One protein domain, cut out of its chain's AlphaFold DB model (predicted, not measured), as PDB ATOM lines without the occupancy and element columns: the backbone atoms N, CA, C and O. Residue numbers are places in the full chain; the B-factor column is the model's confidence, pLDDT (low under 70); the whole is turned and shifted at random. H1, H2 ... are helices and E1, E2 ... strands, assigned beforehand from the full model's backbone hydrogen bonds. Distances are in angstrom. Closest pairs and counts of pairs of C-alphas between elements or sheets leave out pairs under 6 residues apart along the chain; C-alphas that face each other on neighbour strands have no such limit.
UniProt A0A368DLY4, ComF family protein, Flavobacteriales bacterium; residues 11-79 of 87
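This is residues 11 to 79 of the 87 residues of the protein "ComF family protein" of Flavobacteriales bacterium (UniProt A0A368DLY4). Two parallel strands, E1 and E2, lie side by side as a small two-stranded sheet, and helix H2 packs over one face of it, running back between the end of E1 and the start of E2. A second helix, H1, meets the first residues of H2 and lengthens the domain at the end away from the sheet; before H1, residues 11 to 23 have no named element, and residues 11 to 12 pair with residues 35 to 36. The printed part has 69 residues with two named helices and two named strands, in the order H1, E1, H2, E2; the class is mixed, helices and strands. The whole is compact, with a radius of gyration of the C-alphas of 12.3 A, and its spans are 37 by 24 by 17 A, only just elongated.

The sheet has the order E1, E2, where E1 is residues 43 to 50 and E2 is residues 71 to 78. The two are parallel, with 22 degrees between their directions, and C-alphas 45 and 73, which face each other, are 4.6 A apart. N 48 and O 75 are within hydrogen-bond range at 2.8 A, as are N 77 and O 48 at 2.8 A. With H2, residues 57 to 69, the strands form a strand-helix-strand unit, two parallel neighbour strands with a helix between them along the chain, and its crossover is right-handed. The closest C-alphas of E1 and H2 are those of Leu 48 and Leu 59, 7.5 A apart; those of H2 and E2 are Leu 67 and Lys 73, 6.7 A apart. H1, residues 24 to 32, touches H2 at residues 57 to 61 alone, and the closest C-alphas are those of Lys 32 and Ala 61, 5.5 A apart. H1 and H2 run the same way at a steep tilt of 40 degrees. H1 and E2 are apart. In H1 and H2, every O i to N i+4 pair is within hydrogen-bond range. The short pairing of residues 11 to 12 with residues 35 to 36 is antiparallel.

E1 measures 19.3 A from C-alpha 43 at (36.864, -5.942, 4.007) to C-alpha 50. E2 measures 19.8 A and ends with C-alpha 78 at (25.454, -23.209, 0.862). H2 measures 18.7 A, and H1, which begins with C-alpha 24 at (7.737, -14.544, 1.622), measures 12.2 A.

The two C-alphas farthest apart are those of His 21 and Glu 42, at 37.3 A. The link from H2 to E2 is tight, with 1 residue, and the links from H1 to E1 and from E1 to H2 are short. The printed part has no cut. Its mean pLDDT is 86.5, that of H1 is 75, and no printed residue is under 70.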
ATOM      1  N   LEU A  11      26.262 -10.220  13.798       91.56
ATOM      2  CA  LEU A  11      25.605 -10.625  15.035       91.56
ATOM      3  C   LEU A  11      24.097 -10.741  14.841       91.56
ATOM      4  O   LEU A  11      23.463  -9.874  14.233       91.56
ATOM      5  N   ARG A  12      23.501 -11.782  15.420       88.69
ATOM      6  CA  ARG A  12      22.046 -11.939  15.504       88.69
ATOM      7  C   ARG A  12      21.530 -11.200  16.742       88.69
ATOM      8  O   ARG A  12      21.864 -11.573  17.861       88.69
ATOM      9  N   LYS A  13      20.713 -10.161  16.545       81.94
ATOM     10  CA  LYS A  13      20.104  -9.365  17.628       81.94
ATOM     11  C   LYS A  13      18.872 -10.023  18.231       81.94
ATOM     12  O   LYS A  13      18.687  -9.972  19.440       81.94
ATOM     13  N   ASN A  14      18.040 -10.625  17.384       76.12
ATOM     14  CA  ASN A  14      16.748 -11.165  17.788       76.12
ATOM     15  C   ASN A  14      16.661 -12.659  17.473       76.12
ATOM     16  O   ASN A  14      17.100 -13.131  16.414       76.12
ATOM     17  N   GLN A  15      16.035 -13.410  18.380       73.31
ATOM     18  CA  GLN A  15      15.515 -14.723  18.029       73.31
ATOM     19  C   GLN A  15      14.352 -14.519  17.058       73.31
ATOM     20  O   GLN A  15      13.359 -13.881  17.392       73.31
ATOM     21  N   THR A  16      14.510 -15.016  15.834       72.38
ATOM     22  CA  THR A  16      13.432 -15.015  14.843       72.38
ATOM     23  C   THR A  16      12.548 -16.219  15.098       72.38
ATOM     24  O   THR A  16      13.058 -17.305  15.388       72.38
ATOM     25  N   ARG A  17      11.240 -16.065  14.922       73.12
ATOM     26  CA  ARG A  17      10.321 -17.204  14.871       73.12
ATOM     27  C   ARG A  17      10.677 -18.125  13.703       73.12
ATOM     28  O   ARG A  17      11.331 -17.721  12.739       73.12
ATOM     29  N   THR A  18      10.231 -19.376  13.788       74.56
ATOM     30  CA  THR A  18      10.417 -20.362  12.721       74.56
ATOM     31  C   THR A  18       9.849 -19.843  11.400       74.56
ATOM     32  O   THR A  18       8.654 -19.581  11.282       74.56
ATOM     33  N   LEU A  19      10.709 -19.743  10.386       74.25
ATOM     34  CA  LEU A  19      10.360 -19.184   9.076       74.25
ATOM     35  C   LEU A  19       9.602 -20.174   8.171       74.25
ATOM     36  O   LEU A  19       9.045 -19.763   7.157       74.25
ATOM     37  N   VAL A  20       9.582 -21.466   8.518       71.19
ATOM     38  CA  VAL A  20       9.082 -22.576   7.675       71.19
ATOM     39  C   VAL A  20       7.613 -22.408   7.265       71.19
ATOM     40  O   VAL A  20       7.242 -22.808   6.166       71.19
ATOM     41  N   HIS A  21       6.788 -21.770   8.098       77.75
ATOM     42  CA  HIS A  21       5.355 -21.568   7.834       77.75
ATOM     43  C   HIS A  21       4.988 -20.122   7.470       77.75
ATOM     44  O   HIS A  21       3.811 -19.777   7.405       77.75
ATOM     45  N   MET A  22       5.980 -19.256   7.261       77.75
ATOM     46  CA  MET A  22       5.754 -17.842   6.968       77.75
ATOM     47  C   MET A  22       5.710 -17.576   5.459       77.75
ATOM     48  O   MET A  22       6.472 -18.159   4.681       77.75
ATOM     49  N   SER A  23       4.869 -16.621   5.043       82.19
ATOM     50  CA  SER A  23       4.876 -16.117   3.665       82.19
ATOM     51  C   SER A  23       6.230 -15.476   3.323       82.19
ATOM     52  O   SER A  23       7.081 -15.245   4.187       82.19
ATOM     53  N   ARG A  24       6.486 -15.198   2.042       75.56
ATOM     54  CA  ARG A  24       7.737 -14.544   1.622       75.56
ATOM     55  C   ARG A  24       7.882 -13.151   2.245       75.56
ATOM     56  O   ARG A  24       8.969 -12.800   2.695       75.56
ATOM     57  N   GLU A  25       6.788 -12.408   2.310       79.38
ATOM     58  CA  GLU A  25       6.699 -11.060   2.869       79.38
ATOM     59  C   GLU A  25       6.919 -11.098   4.383       79.38
ATOM     60  O   GLU A  25       7.776 -10.386   4.901       79.38
ATOM     61  N   SER A  26       6.228 -12.003   5.090       74.62
ATOM     62  CA  SER A  26       6.391 -12.162   6.539       74.62
ATOM     63  C   SER A  26       7.811 -12.572   6.925       74.62
ATOM     64  O   SER A  26       8.335 -12.091   7.926       74.62
ATOM     65  N   ARG A  27       8.467 -13.419   6.118       74.44
ATOM     66  CA  ARG A  27       9.878 -13.771   6.331       74.44
ATOM     67  C   ARG A  27      10.802 -12.580   6.152       74.44
ATOM     68  O   ARG A  27      11.765 -12.461   6.899       74.44
ATOM     69  N   TRP A  28      10.547 -11.718   5.172       73.69
ATOM     70  CA  TRP A  28      11.377 -10.534   4.973       73.69
ATOM     71  C   TRP A  28      11.304  -9.601   6.186       73.69
ATOM     72  O   TRP A  28      12.347  -9.214   6.705       73.69
ATOM     73  N   GLU A  29      10.100  -9.329   6.692       74.25
ATOM     74  CA  GLU A  29       9.904  -8.493   7.886       74.25
ATOM     75  C   GLU A  29      10.533  -9.100   9.148       74.25
ATOM     76  O   GLU A  29      11.227  -8.404   9.890       74.25
ATOM     77  N   GLU A  30      10.363 -10.408   9.366       78.62
ATOM     78  CA  GLU A  30      10.936 -11.109  10.525       78.62
ATOM     79  C   GLU A  30      12.476 -11.052  10.525       78.62
ATOM     80  O   GLU A  30      13.107 -10.917  11.573       78.62
ATOM     81  N   VAL A  31      13.100 -11.133   9.346       78.25
ATOM     82  CA  VAL A  31      14.558 -11.261   9.201       78.25
ATOM     83  C   VAL A  31      15.259  -9.899   9.063       78.25
ATOM     84  O   VAL A  31      16.405  -9.759   9.493       78.25
ATOM     85  N   LYS A  32      14.591  -8.868   8.527       70.31
ATOM     86  CA  LYS A  32      15.170  -7.540   8.230       70.31
ATOM     87  C   LYS A  32      15.881  -6.878   9.415       70.31
ATOM     88  O   LYS A  32      16.876  -6.191   9.210       70.31
ATOM     89  N   ASN A  33      15.405  -7.107  10.639       73.69
ATOM     90  CA  ASN A  33      15.993  -6.557  11.868       73.69
ATOM     91  C   ASN A  33      16.654  -7.624  12.754       73.69
ATOM     92  O   ASN A  33      17.038  -7.343  13.890       73.69
ATOM     93  N   ALA A  34      16.769  -8.860  12.265       85.69
ATOM     94  CA  ALA A  34      17.327  -9.968  13.030       85.69
ATOM     95  C   ALA A  34      18.853  -9.893  13.157       85.69
ATOM     96  O   ALA A  34      19.410 -10.486  14.081       85.69
ATOM     97  N   PHE A  35      19.519  -9.155  12.264       90.69
ATOM     98  CA  PHE A  35      20.974  -9.088  12.171       90.69
ATOM     99  C   PHE A  35      21.506  -7.666  12.323       90.69
ATOM    100  O   PHE A  35      20.841  -6.682  12.001       90.69
ATOM    101  N   SER A  36      22.739  -7.559  12.803       91.00
ATOM    102  CA  SER A  36      23.462  -6.300  12.915       91.00
ATOM    103  C   SER A  36      24.957  -6.495  12.768       91.00
ATOM    104  O   SER A  36      25.479  -7.566  13.064       91.00
ATOM    105  N   ILE A  37      25.629  -5.415  12.392       92.62
ATOM    106  CA  ILE A  37      27.084  -5.310  12.367       92.62
ATOM    107  C   ILE A  37      27.505  -4.052  13.123       92.62
ATOM    108  O   ILE A  37      26.713  -3.110  13.244       92.62
ATOM    109  N   GLN A  38      28.754  -4.000  13.575       86.31
ATOM    110  CA  GLN A  38      29.406  -2.729  13.879       86.31
ATOM    111  C   GLN A  38      30.005  -2.190  12.568       86.31
ATOM    112  O   GLN A  38      30.887  -2.846  12.014       86.31
ATOM    113  N   PRO A  39      29.528  -1.054  12.020       80.25
ATOM    114  CA  PRO A  39      29.979  -0.590  10.712       80.25
ATOM    115  C   PRO A  39      31.476  -0.260  10.714       80.25
ATOM    116  O   PRO A  39      31.926   0.617  11.452       80.25
ATOM    117  N   ARG A  40      32.233  -0.962   9.870       85.00
ATOM    118  CA  ARG A  40      33.666  -0.774   9.637       85.00
ATOM    119  C   ARG A  40      33.993  -1.338   8.248       85.00
ATOM    120  O   ARG A  40      34.113  -2.549   8.080       85.00
ATOM    121  N   LYS A  41      34.079  -0.476   7.225       83.31
ATOM    122  CA  LYS A  41      34.367  -0.878   5.831       83.31
ATOM    123  C   LYS A  41      35.838  -1.261   5.645       83.31
ATOM    124  O   LYS A  41      36.616  -0.516   5.062       83.31
ATOM    125  N   GLU A  42      36.216  -2.413   6.178       90.62
ATOM    126  CA  GLU A  42      37.608  -2.890   6.170       90.62
ATOM    127  C   GLU A  42      37.841  -4.057   5.221       90.62
ATOM    128  O   GLU A  42      38.982  -4.362   4.874       90.62
ATOM    129  N   TYR A  43      36.770  -4.711   4.775       94.31
ATOM    130  CA  TYR A  43      36.864  -5.942   4.007       94.31
ATOM    131  C   TYR A  43      36.541  -5.687   2.538       94.31
ATOM    132  O   TYR A  43      35.499  -5.144   2.203       94.31
ATOM    133  N   LYS A  44      37.392  -6.137   1.616       95.06
ATOM    134  CA  LYS A  44      37.092  -6.013   0.176       95.06
ATOM    135  C   LYS A  44      36.048  -7.026  -0.285       95.06
ATOM    136  O   LYS A  44      35.205  -6.726  -1.125       95.06
ATOM    137  N   HIS A  45      36.115  -8.244   0.250       96.31
ATOM    138  CA  HIS A  45      35.269  -9.355  -0.173       96.31
ATOM    139  C   HIS A  45      35.045 -10.312   0.995       96.31
ATOM    140  O   HIS A  45      36.005 -10.772   1.605       96.31
ATOM    141  N   LEU A  46      33.780 -10.602   1.293       96.75
ATOM    142  CA  LEU A  46      33.377 -11.581   2.298       96.75
ATOM    143  C   LEU A  46      32.729 -12.809   1.649       96.75
ATOM    144  O   LEU A  46      32.047 -12.702   0.628       96.75
ATOM    145  N   LEU A  47      32.920 -13.973   2.268       96.06
ATOM    146  CA  LEU A  47      32.183 -15.196   1.958       96.06
ATOM    147  C   LEU A  47      31.146 -15.428   3.057       96.06
ATOM    148  O   LEU A  47      31.507 -15.644   4.211       96.06
ATOM    149  N   LEU A  48      29.864 -15.388   2.696       95.19
ATOM    150  CA  LEU A  48      28.780 -15.830   3.564       95.19
ATOM    151  C   LEU A  48      28.562 -17.327   3.385       95.19
ATOM    152  O   LEU A  48      28.403 -17.801   2.260       95.19
ATOM    153  N   VAL A  49      28.536 -18.047   4.501       93.69
ATOM    154  CA  VAL A  49      28.292 -19.488   4.537       93.69
ATOM    155  C   VAL A  49      27.015 -19.733   5.327       93.69
ATOM    156  O   VAL A  49      26.867 -19.199   6.423       93.69
ATOM    157  N   ASP A  50      26.106 -20.518   4.760       90.56
ATOM    158  CA  ASP A  50      24.895 -20.991   5.434       90.56
ATOM    159  C   ASP A  50      24.753 -22.502   5.215       90.56
ATOM    160  O   ASP A  50      25.284 -23.056   4.244       90.56
ATOM    161  N   ASP A  51      24.057 -23.192   6.110       88.81
ATOM    162  CA  ASP A  51      23.839 -24.631   5.967       88.81
ATOM    163  C   ASP A  51      22.835 -24.922   4.842       88.81
ATOM    164  O   ASP A  51      23.125 -25.708   3.934       88.81
ATOM    165  N   VAL A  52      21.696 -24.225   4.839       86.44
ATOM    166  CA  VAL A  52      20.584 -24.424   3.911       86.44
ATOM    167  C   VAL A  52      20.108 -23.102   3.322       86.44
ATOM    168  O   VAL A  52      19.643 -22.201   4.015       86.44
ATOM    169  N   ILE A  53      20.101 -23.024   1.991       86.56
ATOM    170  CA  ILE A  53      19.550 -21.880   1.261       86.56
ATOM    171  C   ILE A  53      18.193 -22.274   0.684       86.56
ATOM    172  O   ILE A  53      18.111 -23.089  -0.228       86.56
ATOM    173  N   THR A  54      17.122 -21.672   1.204       83.62
ATOM    174  CA  THR A  54      15.771 -21.815   0.637       83.62
ATOM    175  C   THR A  54      15.428 -20.605  -0.232       83.62
ATOM    176  O   THR A  54      15.804 -20.542  -1.394       83.62
ATOM    177  N   THR A  55      14.776 -19.581   0.321       82.56
ATOM    178  CA  THR A  55      14.447 -18.347  -0.421       82.56
ATOM    179  C   THR A  55      15.537 -17.289  -0.380       82.56
ATOM    180  O   THR A  55      15.328 -16.184  -0.872       82.56
ATOM    181  N   GLY A  56      16.658 -17.574   0.284       85.56
ATOM    182  CA  GLY A  56      17.738 -16.610   0.476       85.56
ATOM    183  C   GLY A  56      17.352 -15.391   1.319       85.56
ATOM    184  O   GLY A  56      18.054 -14.387   1.263       85.56
ATOM    185  N   ALA A  57      16.262 -15.442   2.099       83.88
ATOM    186  CA  ALA A  57      15.827 -14.312   2.931       83.88
ATOM    187  C   ALA A  57      16.881 -13.952   3.992       83.88
ATOM    188  O   ALA A  57      17.248 -12.785   4.118       83.88
ATOM    189  N   THR A  58      17.424 -14.962   4.679       87.25
ATOM    190  CA  THR A  58      18.522 -14.820   5.645       87.25
ATOM    191  C   THR A  58      19.749 -14.182   4.997       87.25
ATOM    192  O   THR A  58      20.197 -13.122   5.426       87.25
ATOM    193  N   LEU A  59      20.236 -14.769   3.899       92.00
ATOM    194  CA  LEU A  59      21.404 -14.272   3.172       92.00
ATOM    195  C   LEU A  59      21.208 -12.859   2.624       92.00
ATOM    196  O   LEU A  59      22.133 -12.060   2.680       92.00
ATOM    197  N   THR A  60      20.013 -12.529   2.133       91.06
ATOM    198  CA  THR A  60      19.689 -11.177   1.658       91.06
ATOM    199  C   THR A  60      19.778 -10.165   2.796       91.06
ATOM    200  O   THR A  60      20.389  -9.111   2.632       91.06
ATOM    201  N   ALA A  61      19.207 -10.475   3.962       90.06
ATOM    202  CA  ALA A  61      19.261  -9.579   5.114       90.06
ATOM    203  C   ALA A  61      20.701  -9.361   5.603       90.06
ATOM    204  O   ALA A  61      21.124  -8.215   5.757       90.06
ATOM    205  N   CYS A  62      21.473 -10.441   5.769       93.50
ATOM    206  CA  CYS A  62      22.882 -10.379   6.164       93.50
ATOM    207  C   CYS A  62      23.745  -9.660   5.117       93.50
ATOM    208  O   CYS A  62      24.559  -8.801   5.448       93.50
ATOM    209  N   GLY A  63      23.551  -9.986   3.840       94.88
ATOM    210  CA  GLY A  63      24.316  -9.418   2.738       94.88
ATOM    211  C   GLY A  63      24.097  -7.917   2.594       94.88
ATOM    212  O   GLY A  63      25.062  -7.174   2.442       94.88
ATOM    213  N   ASN A  64      22.854  -7.450   2.733       93.56
ATOM    214  CA  ASN A  64      22.535  -6.026   2.649       93.56
ATOM    215  C   ASN A  64      23.235  -5.210   3.741       93.56
ATOM    216  O   ASN A  64      23.809  -4.162   3.448       93.56
ATOM    217  N   ILE A  65      23.224  -5.670   4.995       93.19
ATOM    218  CA  ILE A  65      23.896  -4.931   6.075       93.19
ATOM    219  C   ILE A  65      25.423  -4.953   5.915       93.19
ATOM    220  O   ILE A  65      26.070  -3.934   6.144       93.19
ATOM    221  N   LEU A  66      25.993  -6.067   5.442       95.44
ATOM    222  CA  LEU A  66      27.432  -6.201   5.202       95.44
ATOM    223  C   LEU A  66      27.916  -5.358   4.015       95.44
ATOM    224  O   LEU A  66      28.929  -4.677   4.147       95.44
ATOM    225  N   LEU A  67      27.193  -5.328   2.893       95.38
ATOM    226  CA  LEU A  67      27.539  -4.470   1.748       95.38
ATOM    227  C   LEU A  67      27.461  -2.978   2.101       95.38
ATOM    228  O   LEU A  67      28.248  -2.163   1.621       95.38
ATOM    229  N   ASN A  68      26.533  -2.611   2.986       93.31
ATOM    230  CA  ASN A  68      26.374  -1.221   3.398       93.31
ATOM    231  C   ASN A  68      27.434  -0.768   4.412       93.31
ATOM    232  O   ASN A  68      27.808   0.405   4.396       93.31
ATOM    233  N   GLY A  69      27.935  -1.659   5.278       93.12
ATOM    234  CA  GLY A  69      28.769  -1.243   6.412       93.12
ATOM    235  C   GLY A  69      30.061  -2.016   6.664       93.12
ATOM    236  O   GLY A  69      30.802  -1.600   7.549       93.12
ATOM    237  N   ALA A  70      30.363  -3.088   5.931       95.31
ATOM    238  CA  ALA A  70      31.547  -3.920   6.179       95.31
ATOM    239  C   ALA A  70      32.403  -4.194   4.934       95.31
ATOM    240  O   ALA A  70      33.629  -4.244   5.056       95.31
ATOM    241  N   CYS A  71      31.789  -4.379   3.757       96.50
ATOM    242  CA  CYS A  71      32.516  -4.807   2.563       96.50
ATOM    243  C   CYS A  71      31.955  -4.335   1.221       96.50
ATOM    244  O   CYS A  71      30.792  -3.960   1.134       96.50
ATOM    245  N   ASP A  72      32.757  -4.454   0.159       95.88
ATOM    246  CA  ASP A  72      32.364  -4.065  -1.207       95.88
ATOM    247  C   ASP A  72      31.779  -5.221  -2.035       95.88
ATOM    248  O   ASP A  72      31.080  -5.003  -3.026       95.88
ATOM    249  N   LYS A  73      32.072  -6.470  -1.651       97.44
ATOM    250  CA  LYS A  73      31.656  -7.668  -2.385       97.44
ATOM    251  C   LYS A  73      31.309  -8.812  -1.442       97.44
ATOM    252  O   LYS A  73      31.983  -9.025  -0.436       97.44
ATOM    253  N   ILE A  74      30.311  -9.605  -1.828       97.44
ATOM    254  CA  ILE A  74      29.923 -10.830  -1.127       97.44
ATOM    255  C   ILE A  74      29.868 -12.002  -2.108       97.44
ATOM    256  O   ILE A  74      29.308 -11.890  -3.197       97.44
ATOM    257  N   SER A  75      30.450 -13.131  -1.710       96.62
ATOM    258  CA  SER A  75      30.165 -14.457  -2.267       96.62
ATOM    259  C   SER A  75      29.323 -15.252  -1.274       96.62
ATOM    260  O   SER A  75      29.379 -14.996  -0.075       96.62
ATOM    261  N   VAL A  76      28.559 -16.222  -1.769       94.50
ATOM    262  CA  VAL A  76      27.692 -17.076  -0.950       94.50
ATOM    263  C   VAL A  76      28.042 -18.539  -1.194       94.50
ATOM    264  O   VAL A  76      28.232 -18.941  -2.341       94.50
ATOM    265  N   MET A  77      28.094 -19.325  -0.123       92.69
ATOM    266  CA  MET A  77      28.231 -20.777  -0.145       92.69
ATOM    267  C   MET A  77      27.128 -21.401   0.714       92.69
ATOM    268  O   MET A  77      26.932 -21.006   1.860       92.69
ATOM    269  N   GLY A  78      26.411 -22.368   0.147       90.88
ATOM    270  CA  GLY A  78      25.454 -23.209   0.862       90.88
ATOM    271  C   GLY A  78      25.907 -24.663   0.814       90.88
ATOM    272  O   GLY A  78      26.410 -25.100  -0.221       90.88
ATOM    273  N   MET A  79      25.738 -25.407   1.908       87.25
ATOM    274  CA  MET A  79      26.067 -26.841   1.943       87.25
ATOM    275  C   MET A  79      24.917 -27.732   1.448       87.25
ATOM    276  O   MET A  79      25.139 -28.891   1.102       87.25
TER     277      MET A  79